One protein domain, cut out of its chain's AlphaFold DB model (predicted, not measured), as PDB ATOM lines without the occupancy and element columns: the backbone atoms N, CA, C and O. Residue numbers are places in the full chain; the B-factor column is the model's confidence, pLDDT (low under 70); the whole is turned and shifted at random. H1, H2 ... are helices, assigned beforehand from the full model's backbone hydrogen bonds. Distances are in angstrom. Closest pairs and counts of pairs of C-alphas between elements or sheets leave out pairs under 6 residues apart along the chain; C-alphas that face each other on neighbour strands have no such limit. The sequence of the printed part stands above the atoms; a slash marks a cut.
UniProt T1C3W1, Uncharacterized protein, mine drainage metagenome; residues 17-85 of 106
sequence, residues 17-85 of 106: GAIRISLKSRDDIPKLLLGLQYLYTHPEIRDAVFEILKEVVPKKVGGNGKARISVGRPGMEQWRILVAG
ATOM      1  N   GLY A  17      19.560 -38.425 -28.834       81.75
ATOM      2  CA  GLY A  17      18.347 -37.868 -28.224       81.75
ATOM      3  C   GLY A  17      17.182 -38.858 -28.096       81.75
ATOM      4  O   GLY A  17      16.293 -38.639 -27.281       81.75
ATOM      5  N   ALA A  18      17.183 -39.957 -28.855       83.31
ATOM      6  CA  ALA A  18      16.141 -40.986 -28.792       83.31
ATOM      7  C   ALA A  18      16.446 -42.106 -27.775       83.31
ATOM      8  O   ALA A  18      15.595 -42.962 -27.518       83.31
ATOM      9  N   ILE A  19      17.650 -42.126 -27.195       86.44
ATOM     10  CA  ILE A  19      18.074 -43.163 -26.247       86.44
ATOM     11  C   ILE A  19      17.356 -42.963 -24.907       86.44
ATOM     12  O   ILE A  19      17.410 -41.896 -24.306       86.44
ATOM     13  N   ARG A  20      16.707 -44.006 -24.385       84.44
ATOM     14  CA  ARG A  20      16.076 -43.956 -23.056       84.44
ATOM     15  C   ARG A  20      17.076 -44.389 -21.989       84.44
ATOM     16  O   ARG A  20      17.439 -45.559 -21.928       84.44
ATOM     17  N   ILE A  21      17.495 -43.454 -21.141       84.50
ATOM     18  CA  ILE A  21      18.433 -43.713 -20.043       84.50
ATOM     19  C   ILE A  21      17.640 -43.938 -18.753       84.50
ATOM     20  O   ILE A  21      16.858 -43.086 -18.331       84.50
ATOM     21  N   SER A  22      17.825 -45.094 -18.114       81.25
ATOM     22  CA  SER A  22      17.175 -45.403 -16.840       81.25
ATOM     23  C   SER A  22      17.989 -44.878 -15.658       81.25
ATOM     24  O   SER A  22      19.139 -45.274 -15.474       81.25
ATOM     25  N   LEU A  23      17.360 -44.100 -14.780       78.38
ATOM     26  CA  LEU A  23      17.957 -43.595 -13.532       78.38
ATOM     27  C   LEU A  23      18.087 -44.649 -12.416       78.38
ATOM     28  O   LEU A  23      18.377 -44.315 -11.276       78.38
ATOM     29  N   LYS A  24      17.827 -45.926 -12.718       72.75
ATOM     30  CA  LYS A  24      17.782 -46.998 -11.717       72.75
ATOM     31  C   LYS A  24      19.169 -47.380 -11.179       72.75
ATOM     32  O   LYS A  24      19.240 -48.011 -10.128       72.75
ATOM     33  N   SER A  25      20.251 -47.020 -11.877       69.69
ATOM     34  CA  SER A  25      21.609 -47.253 -11.367       69.69
ATOM     35  C   SER A  25      21.895 -46.331 -10.189       69.69
ATOM     36  O   SER A  25      21.524 -45.160 -10.211       69.69
ATOM     37  N   ARG A  26      22.568 -46.865  -9.166       65.19
ATOM     38  CA  ARG A  26      23.015 -46.094  -7.997       65.19
ATOM     39  C   ARG A  26      24.179 -45.154  -8.336       65.19
ATOM     40  O   ARG A  26      24.445 -44.226  -7.583       65.19
ATOM     41  N   ASP A  27      24.852 -45.411  -9.450       73.81
ATOM     42  CA  ASP A  27      25.938 -44.592  -9.972       73.81
ATOM     43  C   ASP A  27      25.440 -43.218 -10.419       73.81
ATOM     44  O   ASP A  27      24.289 -43.052 -10.821       73.81
ATOM     45  N   ASP A  28      26.334 -42.234 -10.437       76.19
ATOM     46  CA  ASP A  28      26.040 -40.916 -11.007       76.19
ATOM     47  C   ASP A  28      26.129 -40.892 -12.547       76.19
ATOM     48  O   ASP A  28      25.710 -39.926 -13.188       76.19
ATOM     49  N   ILE A  29      26.573 -41.995 -13.164       81.44
ATOM     50  CA  ILE A  29      26.714 -42.159 -14.620       81.44
ATOM     51  C   ILE A  29      25.398 -41.892 -15.384       81.44
ATOM     52  O   ILE A  29      25.437 -41.139 -16.356       81.44
ATOM     53  N   PRO A  30      24.213 -42.411 -14.990       83.88
ATOM     54  CA  PRO A  30      22.967 -42.132 -15.707       83.88
ATOM     55  C   PRO A  30      22.603 -40.644 -15.734       83.88
ATOM     56  O   PRO A  30      22.059 -40.170 -16.728       83.88
ATOM     57  N   LYS A  31      22.914 -39.894 -14.668       83.56
ATOM     58  CA  LYS A  31      22.648 -38.446 -14.600       83.56
ATOM     59  C   LYS A  31      23.564 -37.679 -15.551       83.56
ATOM     60  O   LYS A  31      23.109 -36.777 -16.247       83.56
ATOM     61  N   LEU A  32      24.831 -38.080 -15.612       84.88
ATOM     62  CA  LEU A  32      25.818 -37.516 -16.527       84.88
ATOM     63  C   LEU A  32      25.439 -37.772 -17.990       84.88
ATOM     64  O   LEU A  32      25.401 -36.844 -18.795       84.88
ATOM     65  N   LEU A  33      25.053 -39.006 -18.324       85.38
ATOM     66  CA  LEU A  33      24.604 -39.355 -19.674       85.38
ATOM     67  C   LEU A  33      23.343 -38.578 -20.088       85.38
ATOM     68  O   LEU A  33      23.221 -38.207 -21.253       85.38
ATOM     69  N   LEU A  34      22.432 -38.286 -19.153       87.62
ATOM     70  CA  LEU A  34      21.278 -37.413 -19.406       87.62
ATOM     71  C   LEU A  34      21.697 -35.963 -19.673       87.62
ATOM     72  O   LEU A  34      21.161 -35.337 -20.586       87.62
ATOM     73  N   GLY A  35      22.671 -35.437 -18.928       87.94
ATOM     74  CA  GLY A  35      23.243 -34.112 -19.183       87.94
ATOM     75  C   GLY A  35      23.901 -34.019 -20.562       87.94
ATOM     76  O   GLY A  35      23.651 -33.076 -21.313       87.94
ATOM     77  N   LEU A  36      24.667 -35.043 -20.948       87.94
ATOM     78  CA  LEU A  36      25.261 -35.141 -22.284       87.94
ATOM     79  C   LEU A  36      24.196 -35.282 -23.378       87.94
ATOM     80  O   LEU A  36      24.314 -34.661 -24.433       87.94
ATOM     81  N   GLN A  37      23.136 -36.053 -23.139       88.62
ATOM     82  CA  GLN A  37      22.006 -36.147 -24.063       88.62
ATOM     83  C   GLN A  37      21.303 -34.791 -24.231       88.62
ATOM     84  O   GLN A  37      20.965 -34.422 -25.354       88.62
ATOM     85  N   TYR A  38      21.132 -34.031 -23.148       89.00
ATOM     86  CA  TYR A  38      20.547 -32.690 -23.179       89.00
ATOM     87  C   TYR A  38      21.414 -31.700 -23.972       89.00
ATOM     88  O   TYR A  38      20.902 -30.990 -24.837       89.00
ATOM     89  N   LEU A  39      22.734 -31.719 -23.762       87.62
ATOM     90  CA  LEU A  39      23.690 -30.950 -24.568       87.62
ATOM     91  C   LEU A  39      23.657 -31.354 -26.047       87.62
ATOM     92  O   LEU A  39      23.815 -30.514 -26.925       87.62
ATOM     93  N   TYR A  40      23.447 -32.635 -26.351       85.44
ATOM     94  CA  TYR A  40      23.362 -33.100 -27.732       85.44
ATOM     95  C   TYR A  40      22.107 -32.583 -28.452       85.44
ATOM     96  O   TYR A  40      22.191 -32.221 -29.628       85.44
ATOM     97  N   THR A  41      20.961 -32.549 -27.765       87.31
ATOM     98  CA  THR A  41      19.667 -32.141 -28.339       87.31
ATOM     99  C   THR A  41      19.479 -30.627 -28.438       87.31
ATOM    100  O   THR A  41      18.681 -30.194 -29.265       87.31
ATOM    101  N   HIS A  42      20.229 -29.838 -27.661       90.25
ATOM    102  CA  HIS A  42      20.158 -28.372 -27.632       90.25
ATOM    103  C   HIS A  42      21.433 -27.763 -28.240       90.25
ATOM    104  O   HIS A  42      22.417 -27.538 -27.521       90.25
ATOM    105  N   PRO A  43      21.470 -27.528 -29.568       84.81
ATOM    106  CA  PRO A  43      22.668 -27.041 -30.252       84.81
ATOM    107  C   PRO A  43      23.178 -25.705 -29.693       84.81
ATOM    108  O   PRO A  43      24.386 -25.517 -29.608       84.81
ATOM    109  N   GLU A  44      22.292 -24.821 -29.241       88.00
ATOM    110  CA  GLU A  44      22.634 -23.521 -28.659       88.00
ATOM    111  C   GLU A  44      23.456 -23.642 -27.368       88.00
ATOM    112  O   GLU A  44      24.426 -22.907 -27.165       88.00
ATOM    113  N   ILE A  45      23.119 -24.612 -26.515       87.88
ATOM    114  CA  ILE A  45      23.837 -24.857 -25.259       87.88
ATOM    115  C   ILE A  45      25.173 -25.526 -25.566       87.88
ATOM    116  O   ILE A  45      26.202 -25.164 -24.993       87.88
ATOM    117  N   ARG A  46      25.175 -26.478 -26.505       86.62
ATOM    118  CA  ARG A  46      26.402 -27.127 -26.968       86.62
ATOM    119  C   ARG A  46      27.403 -26.108 -27.490       86.62
ATOM    120  O   ARG A  46      28.566 -26.161 -27.099       86.62
ATOM    121  N   ASP A  47      26.962 -25.193 -28.341       84.69
ATOM    122  CA  ASP A  47      27.839 -24.189 -28.933       84.69
ATOM    123  C   ASP A  47      28.419 -23.275 -27.846       84.69
ATOM    124  O   ASP A  47      29.633 -23.077 -27.814       84.69
ATOM    125  N   ALA A  48      27.608 -22.836 -26.876       86.56
ATOM    126  CA  ALA A  48      28.088 -22.067 -25.724       86.56
ATOM    127  C   ALA A  48      29.150 -22.825 -24.900       86.56
ATOM    128  O   ALA A  48      30.172 -22.251 -24.516       86.56
ATOM    129  N   VAL A  49      28.957 -24.126 -24.664       84.50
ATOM    130  CA  VAL A  49      29.937 -24.969 -23.959       84.50
ATOM    131  C   VAL A  49      31.235 -25.097 -24.756       84.50
ATOM    132  O   VAL A  49      32.319 -24.988 -24.184       84.50
ATOM    133  N   PHE A  50      31.156 -25.296 -26.074       79.88
ATOM    134  CA  PHE A  50      32.350 -25.366 -26.915       79.88
ATOM    135  C   PHE A  50      33.068 -24.020 -27.041       79.88
ATOM    136  O   PHE A  50      34.292 -24.022 -27.162       79.88
ATOM    137  N   GLU A  51      32.364 -22.888 -26.964       84.25
ATOM    138  CA  GLU A  51      33.010 -21.577 -26.834       84.25
ATOM    139  C   GLU A  51      33.811 -21.480 -25.531       84.25
ATOM    140  O   GLU A  51      35.003 -21.182 -25.576       84.25
ATOM    141  N   ILE A  52      33.224 -21.852 -24.390       83.38
ATOM    142  CA  ILE A  52      33.935 -21.862 -23.098       83.38
ATOM    143  C   ILE A  52      35.144 -22.810 -23.147       83.38
ATOM    144  O   ILE A  52      36.247 -22.460 -22.726       83.38
ATOM    145  N   LEU A  53      34.985 -24.008 -23.714       76.25
ATOM    146  CA  LEU A  53      36.075 -24.982 -23.821       76.25
ATOM    147  C   LEU A  53      37.249 -24.477 -24.673       76.25
ATOM    148  O   LEU A  53      38.395 -24.844 -24.398       76.25
ATOM    149  N   LYS A  54      37.009 -23.612 -25.672       72.75
ATOM    150  CA  LYS A  54      38.092 -22.951 -26.425       72.75
ATOM    151  C   LYS A  54      38.903 -21.995 -25.549       72.75
ATOM    152  O   LYS A  54      40.100 -21.817 -25.794       72.75
ATOM    153  N   GLU A  55      38.289 -21.388 -24.541       73.75
ATOM    154  CA  GLU A  55      38.969 -20.473 -23.622       73.75
ATOM    155  C   GLU A  55      39.827 -21.219 -22.594       73.75
ATOM    156  O   GLU A  55      40.928 -20.767 -22.266       73.75
ATOM    157  N   VAL A  56      39.360 -22.394 -22.157       69.12
ATOM    158  CA  VAL A  56      39.961 -23.221 -21.091       69.12
ATOM    159  C   VAL A  56      41.124 -24.103 -21.589       69.12
ATOM    160  O   VAL A  56      41.746 -24.825 -20.812       69.12
ATOM    161  N   VAL A  57      41.482 -24.029 -22.877       62.88
ATOM    162  CA  VAL A  57      42.521 -24.874 -23.493       62.88
ATOM    163  C   VAL A  57      43.830 -24.861 -22.683       62.88
ATOM    164  O   VAL A  57      44.435 -23.794 -22.503       62.88
ATOM    165  N   PRO A  58      44.312 -26.036 -22.223       59.06
ATOM    166  CA  PRO A  58      45.436 -26.117 -21.302       59.06
ATOM    167  C   PRO A  58      46.716 -25.556 -21.920       59.06
ATOM    168  O   PRO A  58      46.946 -25.630 -23.131       59.06
ATOM    169  N   LYS A  59      47.586 -24.998 -21.075       53.62
ATOM    170  CA  LYS A  59      48.953 -24.651 -21.481       53.62
ATOM    171  C   LYS A  59      49.699 -25.930 -21.860       53.62
ATOM    172  O   LYS A  59      49.547 -26.967 -21.221       53.62
ATOM    173  N   LYS A  60      50.490 -25.855 -22.927       49.47
ATOM    174  CA  LYS A  60      51.279 -26.972 -23.449       49.47
ATOM    175  C   LYS A  60      52.189 -27.524 -22.339       49.47
ATOM    176  O   LYS A  60      52.945 -26.761 -21.741       49.47
ATOM    177  N   VAL A  61      52.152 -28.833 -22.081       48.19
ATOM    178  CA  VAL A  61      53.117 -29.479 -21.173       48.19
ATOM    179  C   VAL A  61      54.517 -29.278 -21.769       48.19
ATOM    180  O   VAL A  61      54.798 -29.760 -22.866       48.19
ATOM    181  N   GLY A  62      55.358 -28.487 -21.093       53.81
ATOM    182  CA  GLY A  62      56.739 -28.198 -21.503       53.81
ATOM    183  C   GLY A  62      56.972 -26.953 -22.377       53.81
ATOM    184  O   GLY A  62      58.045 -26.837 -22.960       53.81
ATOM    185  N   GLY A  63      56.030 -26.007 -22.499       45.81
ATOM    186  CA  GLY A  63      56.316 -24.745 -23.202       45.81
ATOM    187  C   GLY A  63      55.323 -23.611 -22.946       45.81
ATOM    188  O   GLY A  63      54.135 -23.842 -22.738       45.81
ATOM    189  N   ASN A  64      55.807 -22.366 -23.016       40.66
ATOM    190  CA  ASN A  64      54.976 -21.163 -22.922       40.66
ATOM    191  C   ASN A  64      54.064 -21.039 -24.156       40.66
ATOM    192  O   ASN A  64      54.475 -20.550 -25.206       40.66
ATOM    193  N   GLY A  65      52.816 -21.493 -24.030       54.19
ATOM    194  CA  GLY A  65      51.767 -21.307 -25.035       54.19
ATOM    195  C   GLY A  65      50.524 -22.155 -24.754       54.19
ATOM    196  O   GLY A  65      50.618 -23.215 -24.136       54.19
ATOM    197  N   LYS A  66      49.349 -21.695 -25.205       52.97
ATOM    198  CA  LYS A  66      48.110 -22.496 -25.187       52.97
ATOM    199  C   LYS A  66      48.283 -23.718 -26.100       52.97
ATOM    200  O   LYS A  66      48.904 -23.606 -27.164       52.97
ATOM    201  N   ALA A  67      47.769 -24.883 -25.704       55.62
ATOM    202  CA  ALA A  67      47.762 -26.063 -26.560       55.62
ATOM    203  C   ALA A  67      47.053 -25.734 -27.884       55.62
ATOM    204  O   ALA A  67      46.029 -25.055 -27.923       55.62
ATOM    205  N   ARG A  68      47.627 -26.167 -29.009       53.09
ATOM    206  CA  ARG A  68      47.020 -25.897 -30.313       53.09
ATOM    207  C   ARG A  68      45.837 -26.840 -30.509       53.09
ATOM    208  O   ARG A  68      46.039 -28.031 -30.723       53.09
ATOM    209  N   ILE A  69      44.623 -26.288 -30.540       57.81
ATOM    210  CA  ILE A  69      43.370 -27.000 -30.874       57.81
ATOM    211  C   ILE A  69      43.484 -27.747 -32.224       57.81
ATOM    212  O   ILE A  69      42.827 -28.763 -32.453       57.81
ATOM    213  N   SER A  70      44.356 -27.265 -33.117       53.66
ATOM    214  CA  SER A  70      44.636 -27.826 -34.441       53.66
ATOM    215  C   SER A  70      45.635 -28.991 -34.473       53.66
ATOM    216  O   SER A  70      45.781 -29.605 -35.526       53.66
ATOM    217  N   VAL A  71      46.322 -29.315 -33.371       54.19
ATOM    218  CA  VAL A  71      47.386 -30.338 -33.335       54.19
ATOM    219  C   VAL A  71      46.961 -31.460 -32.387       54.19
ATOM    220  O   VAL A  71      47.405 -31.548 -31.248       54.19
ATOM    221  N   GLY A  72      46.037 -32.299 -32.852       55.38
ATOM    222  CA  GLY A  72      45.568 -33.494 -32.147       55.38
ATOM    223  C   GLY A  72      45.235 -34.608 -33.138       55.38
ATOM    224  O   GLY A  72      45.162 -34.349 -34.337       55.38
ATOM    225  N   ARG A  73      45.032 -35.842 -32.649       56.41
ATOM    226  CA  ARG A  73      44.777 -37.039 -33.478       56.41
ATOM    227  C   ARG A  73      43.661 -36.786 -34.523       56.41
ATOM    228  O   ARG A  73      42.500 -36.646 -34.126       56.41
ATOM    229  N   PRO A  74      43.967 -36.690 -35.828       54.06
ATOM    230  CA  PRO A  74      42.961 -36.425 -36.858       54.06
ATOM    231  C   PRO A  74      41.977 -37.602 -36.968       54.06
ATOM    232  O   PRO A  74      42.371 -38.748 -36.772       54.06
ATOM    233  N   GLY A  75      40.699 -37.319 -37.249       60.56
ATOM    234  CA  GLY A  75      39.661 -38.346 -37.457       60.56
ATOM    235  C   GLY A  75      38.676 -38.582 -36.301       60.56
ATOM    236  O   GLY A  75      37.916 -39.542 -36.350       60.56
ATOM    237  N   MET A  76      38.663 -37.732 -35.267       67.81
ATOM    238  CA  MET A  76      37.678 -37.811 -34.179       67.81
ATOM    239  C   MET A  76      36.998 -36.458 -33.939       67.81
ATOM    240  O   MET A  76      37.680 -35.435 -33.811       67.81
ATOM    241  N   GLU A  77      35.663 -36.488 -33.872       75.06
ATOM    242  CA  GLU A  77      34.797 -35.360 -33.508       75.06
ATOM    243  C   GLU A  77      35.128 -34.861 -32.099       75.06
ATOM    244  O   GLU A  77      35.349 -35.669 -31.191       75.06
ATOM    245  N   GLN A  78      35.124 -33.542 -31.890       75.44
ATOM    246  CA  GLN A  78      35.403 -32.979 -30.560       75.44
ATOM    247  C   GLN A  78      34.392 -33.460 -29.512       75.44
ATOM    248  O   GLN A  78      34.773 -33.708 -28.369       75.44
ATOM    249  N   TRP A  79      33.141 -33.692 -29.921       79.25
ATOM    250  CA  TRP A  79      32.116 -34.318 -29.090       79.25
ATOM    251  C   TRP A  79      32.550 -35.672 -28.510       79.25
ATOM    252  O   TRP A  79      32.386 -35.911 -27.318       79.25
ATOM    253  N   ARG A  80      33.168 -36.550 -29.313       76.88
ATOM    254  CA  ARG A  80      33.626 -37.865 -28.826       76.88
ATOM    255  C   ARG A  80      34.747 -37.755 -27.801       76.88
ATOM    256  O   ARG A  80      34.810 -38.578 -26.896       76.88
ATOM    257  N   ILE A  81      35.602 -36.743 -27.928       77.62
ATOM    258  CA  ILE A  81      36.677 -36.479 -26.966       77.62
ATOM    259  C   ILE A  81      36.086 -35.990 -25.638       77.62
ATOM    260  O   ILE A  81      36.491 -36.475 -24.586       77.62
ATOM    261  N   LEU A  82      35.108 -35.078 -25.694       79.69
ATOM    262  CA  LEU A  82      34.414 -34.569 -24.509       79.69
ATOM    263  C   LEU A  82      33.720 -35.701 -23.741       79.69
ATOM    264  O   LEU A  82      33.950 -35.856 -22.549       79.69
ATOM    265  N   VAL A  83      32.937 -36.528 -24.440       82.12
ATOM    266  CA  VAL A  83      32.214 -37.659 -23.834       82.12
ATOM    267  C   VAL A  83      33.176 -38.676 -23.213       82.12
ATOM    268  O   VAL A  83      32.921 -39.160 -22.116       82.12
ATOM    269  N   ALA A  84      34.287 -38.996 -23.886       77.81
ATOM    270  CA  ALA A  84      35.281 -39.926 -23.349       77.81
ATOM    271  C   ALA A  84      35.932 -39.396 -22.060       77.81
ATOM    272  O   ALA A  84      36.053 -40.145 -21.093       77.81
ATOM    273  N   GLY A  85      36.292 -38.107 -22.029       79.06
ATOM    274  CA  GLY A  85      36.870 -37.480 -20.839       79.06
ATOM    275  C   GLY A  85      35.904 -37.428 -19.653       79.06
ATOM    276  O   GLY A  85      36.315 -37.671 -18.524       79.06
TER     277      GLY A  85
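What this domain is: This is residues 17 to 85 of the 106 residues of an uncharacterized protein of mine drainage metagenome (UniProt T1C3W1). Two helices of equal length, H1 and H2, meet near their ends as an L, and the short third helix H3 lies at the opening of that L, running opposite ways to H1 and touching neither arm clearly. Before H1 the printed part runs beside it and turns over at its start, where residues 24 to 29 stick out; after H2 a long loop, residues 56 to 77, reaches far out, folds back and returns to H3, with residues 70 to 77 sticking out. The printed part has 69 residues, with the three named helices in the order H1, H2, H3 and no named strand; the class is all helix, though under half of the residues are in named elements. The whole is loose, with a radius of gyration of the C-alphas of 15.2 A, and elongated, spanning 46 by 27 by 22 A.

How they stand to each other: Start at Gly 17 and pass residues 17 to 28, which hold no named element, to reach H1, residues 29 to 41. One residue further on, over a tight link, you come to H2, residues 43 to 55. These two helices only just touch, with 3 pairs of C-alphas within 8 A, and they touch only at the corner by their link: residues 39 to 40 of H1 meet residues 45 to 46 of H2. The closest C-alphas there are those of Leu 39 and Arg 46, 5.3 A apart. The lines of H1 and H2 are about perpendicular, at 75 degrees. A long link of 22 residues then leads to H3, residues 78 to 85. H3 is close to H1 but not clearly touching it; look at Leu 36 and Val 83, whose C-alphas are the closest of the two helices at 7.6 A. H1 and H3 stand at a shallow tilt of 9 degrees and run opposite ways. H2 and H3 are near each other, with 5 pairs of C-alphas within 10 A but no pair within 8 A. In H1, H2 and H3 every O i to N i+4 pair is within hydrogen-bond range.

Where its parts are: Find C-alpha 29 at (26.714, -42.159, -14.620); from there H1 runs 18.4 A to C-alpha 41. Then find C-alpha 43 at (22.668, -27.041, -30.252), where H2 begins; it runs 18.8 A to C-alpha 55. H3 is shorter, 10.8 A from C-alpha 78 to C-alpha 85, which you will find at (36.870, -37.480, -20.839).

The domain as a whole: The two C-alphas farthest apart are those of Lys 24 and Asn 64, at 46.7 A, while the first and last printed C-alphas, Gly 17 and Gly 85, are 19.9 A apart. The printed part has no cut. Look down the B-factor column for the model's confidence: the mean pLDDT of the printed part is 73.7, and residues 25 to 26 and 56 to 76 are under 70.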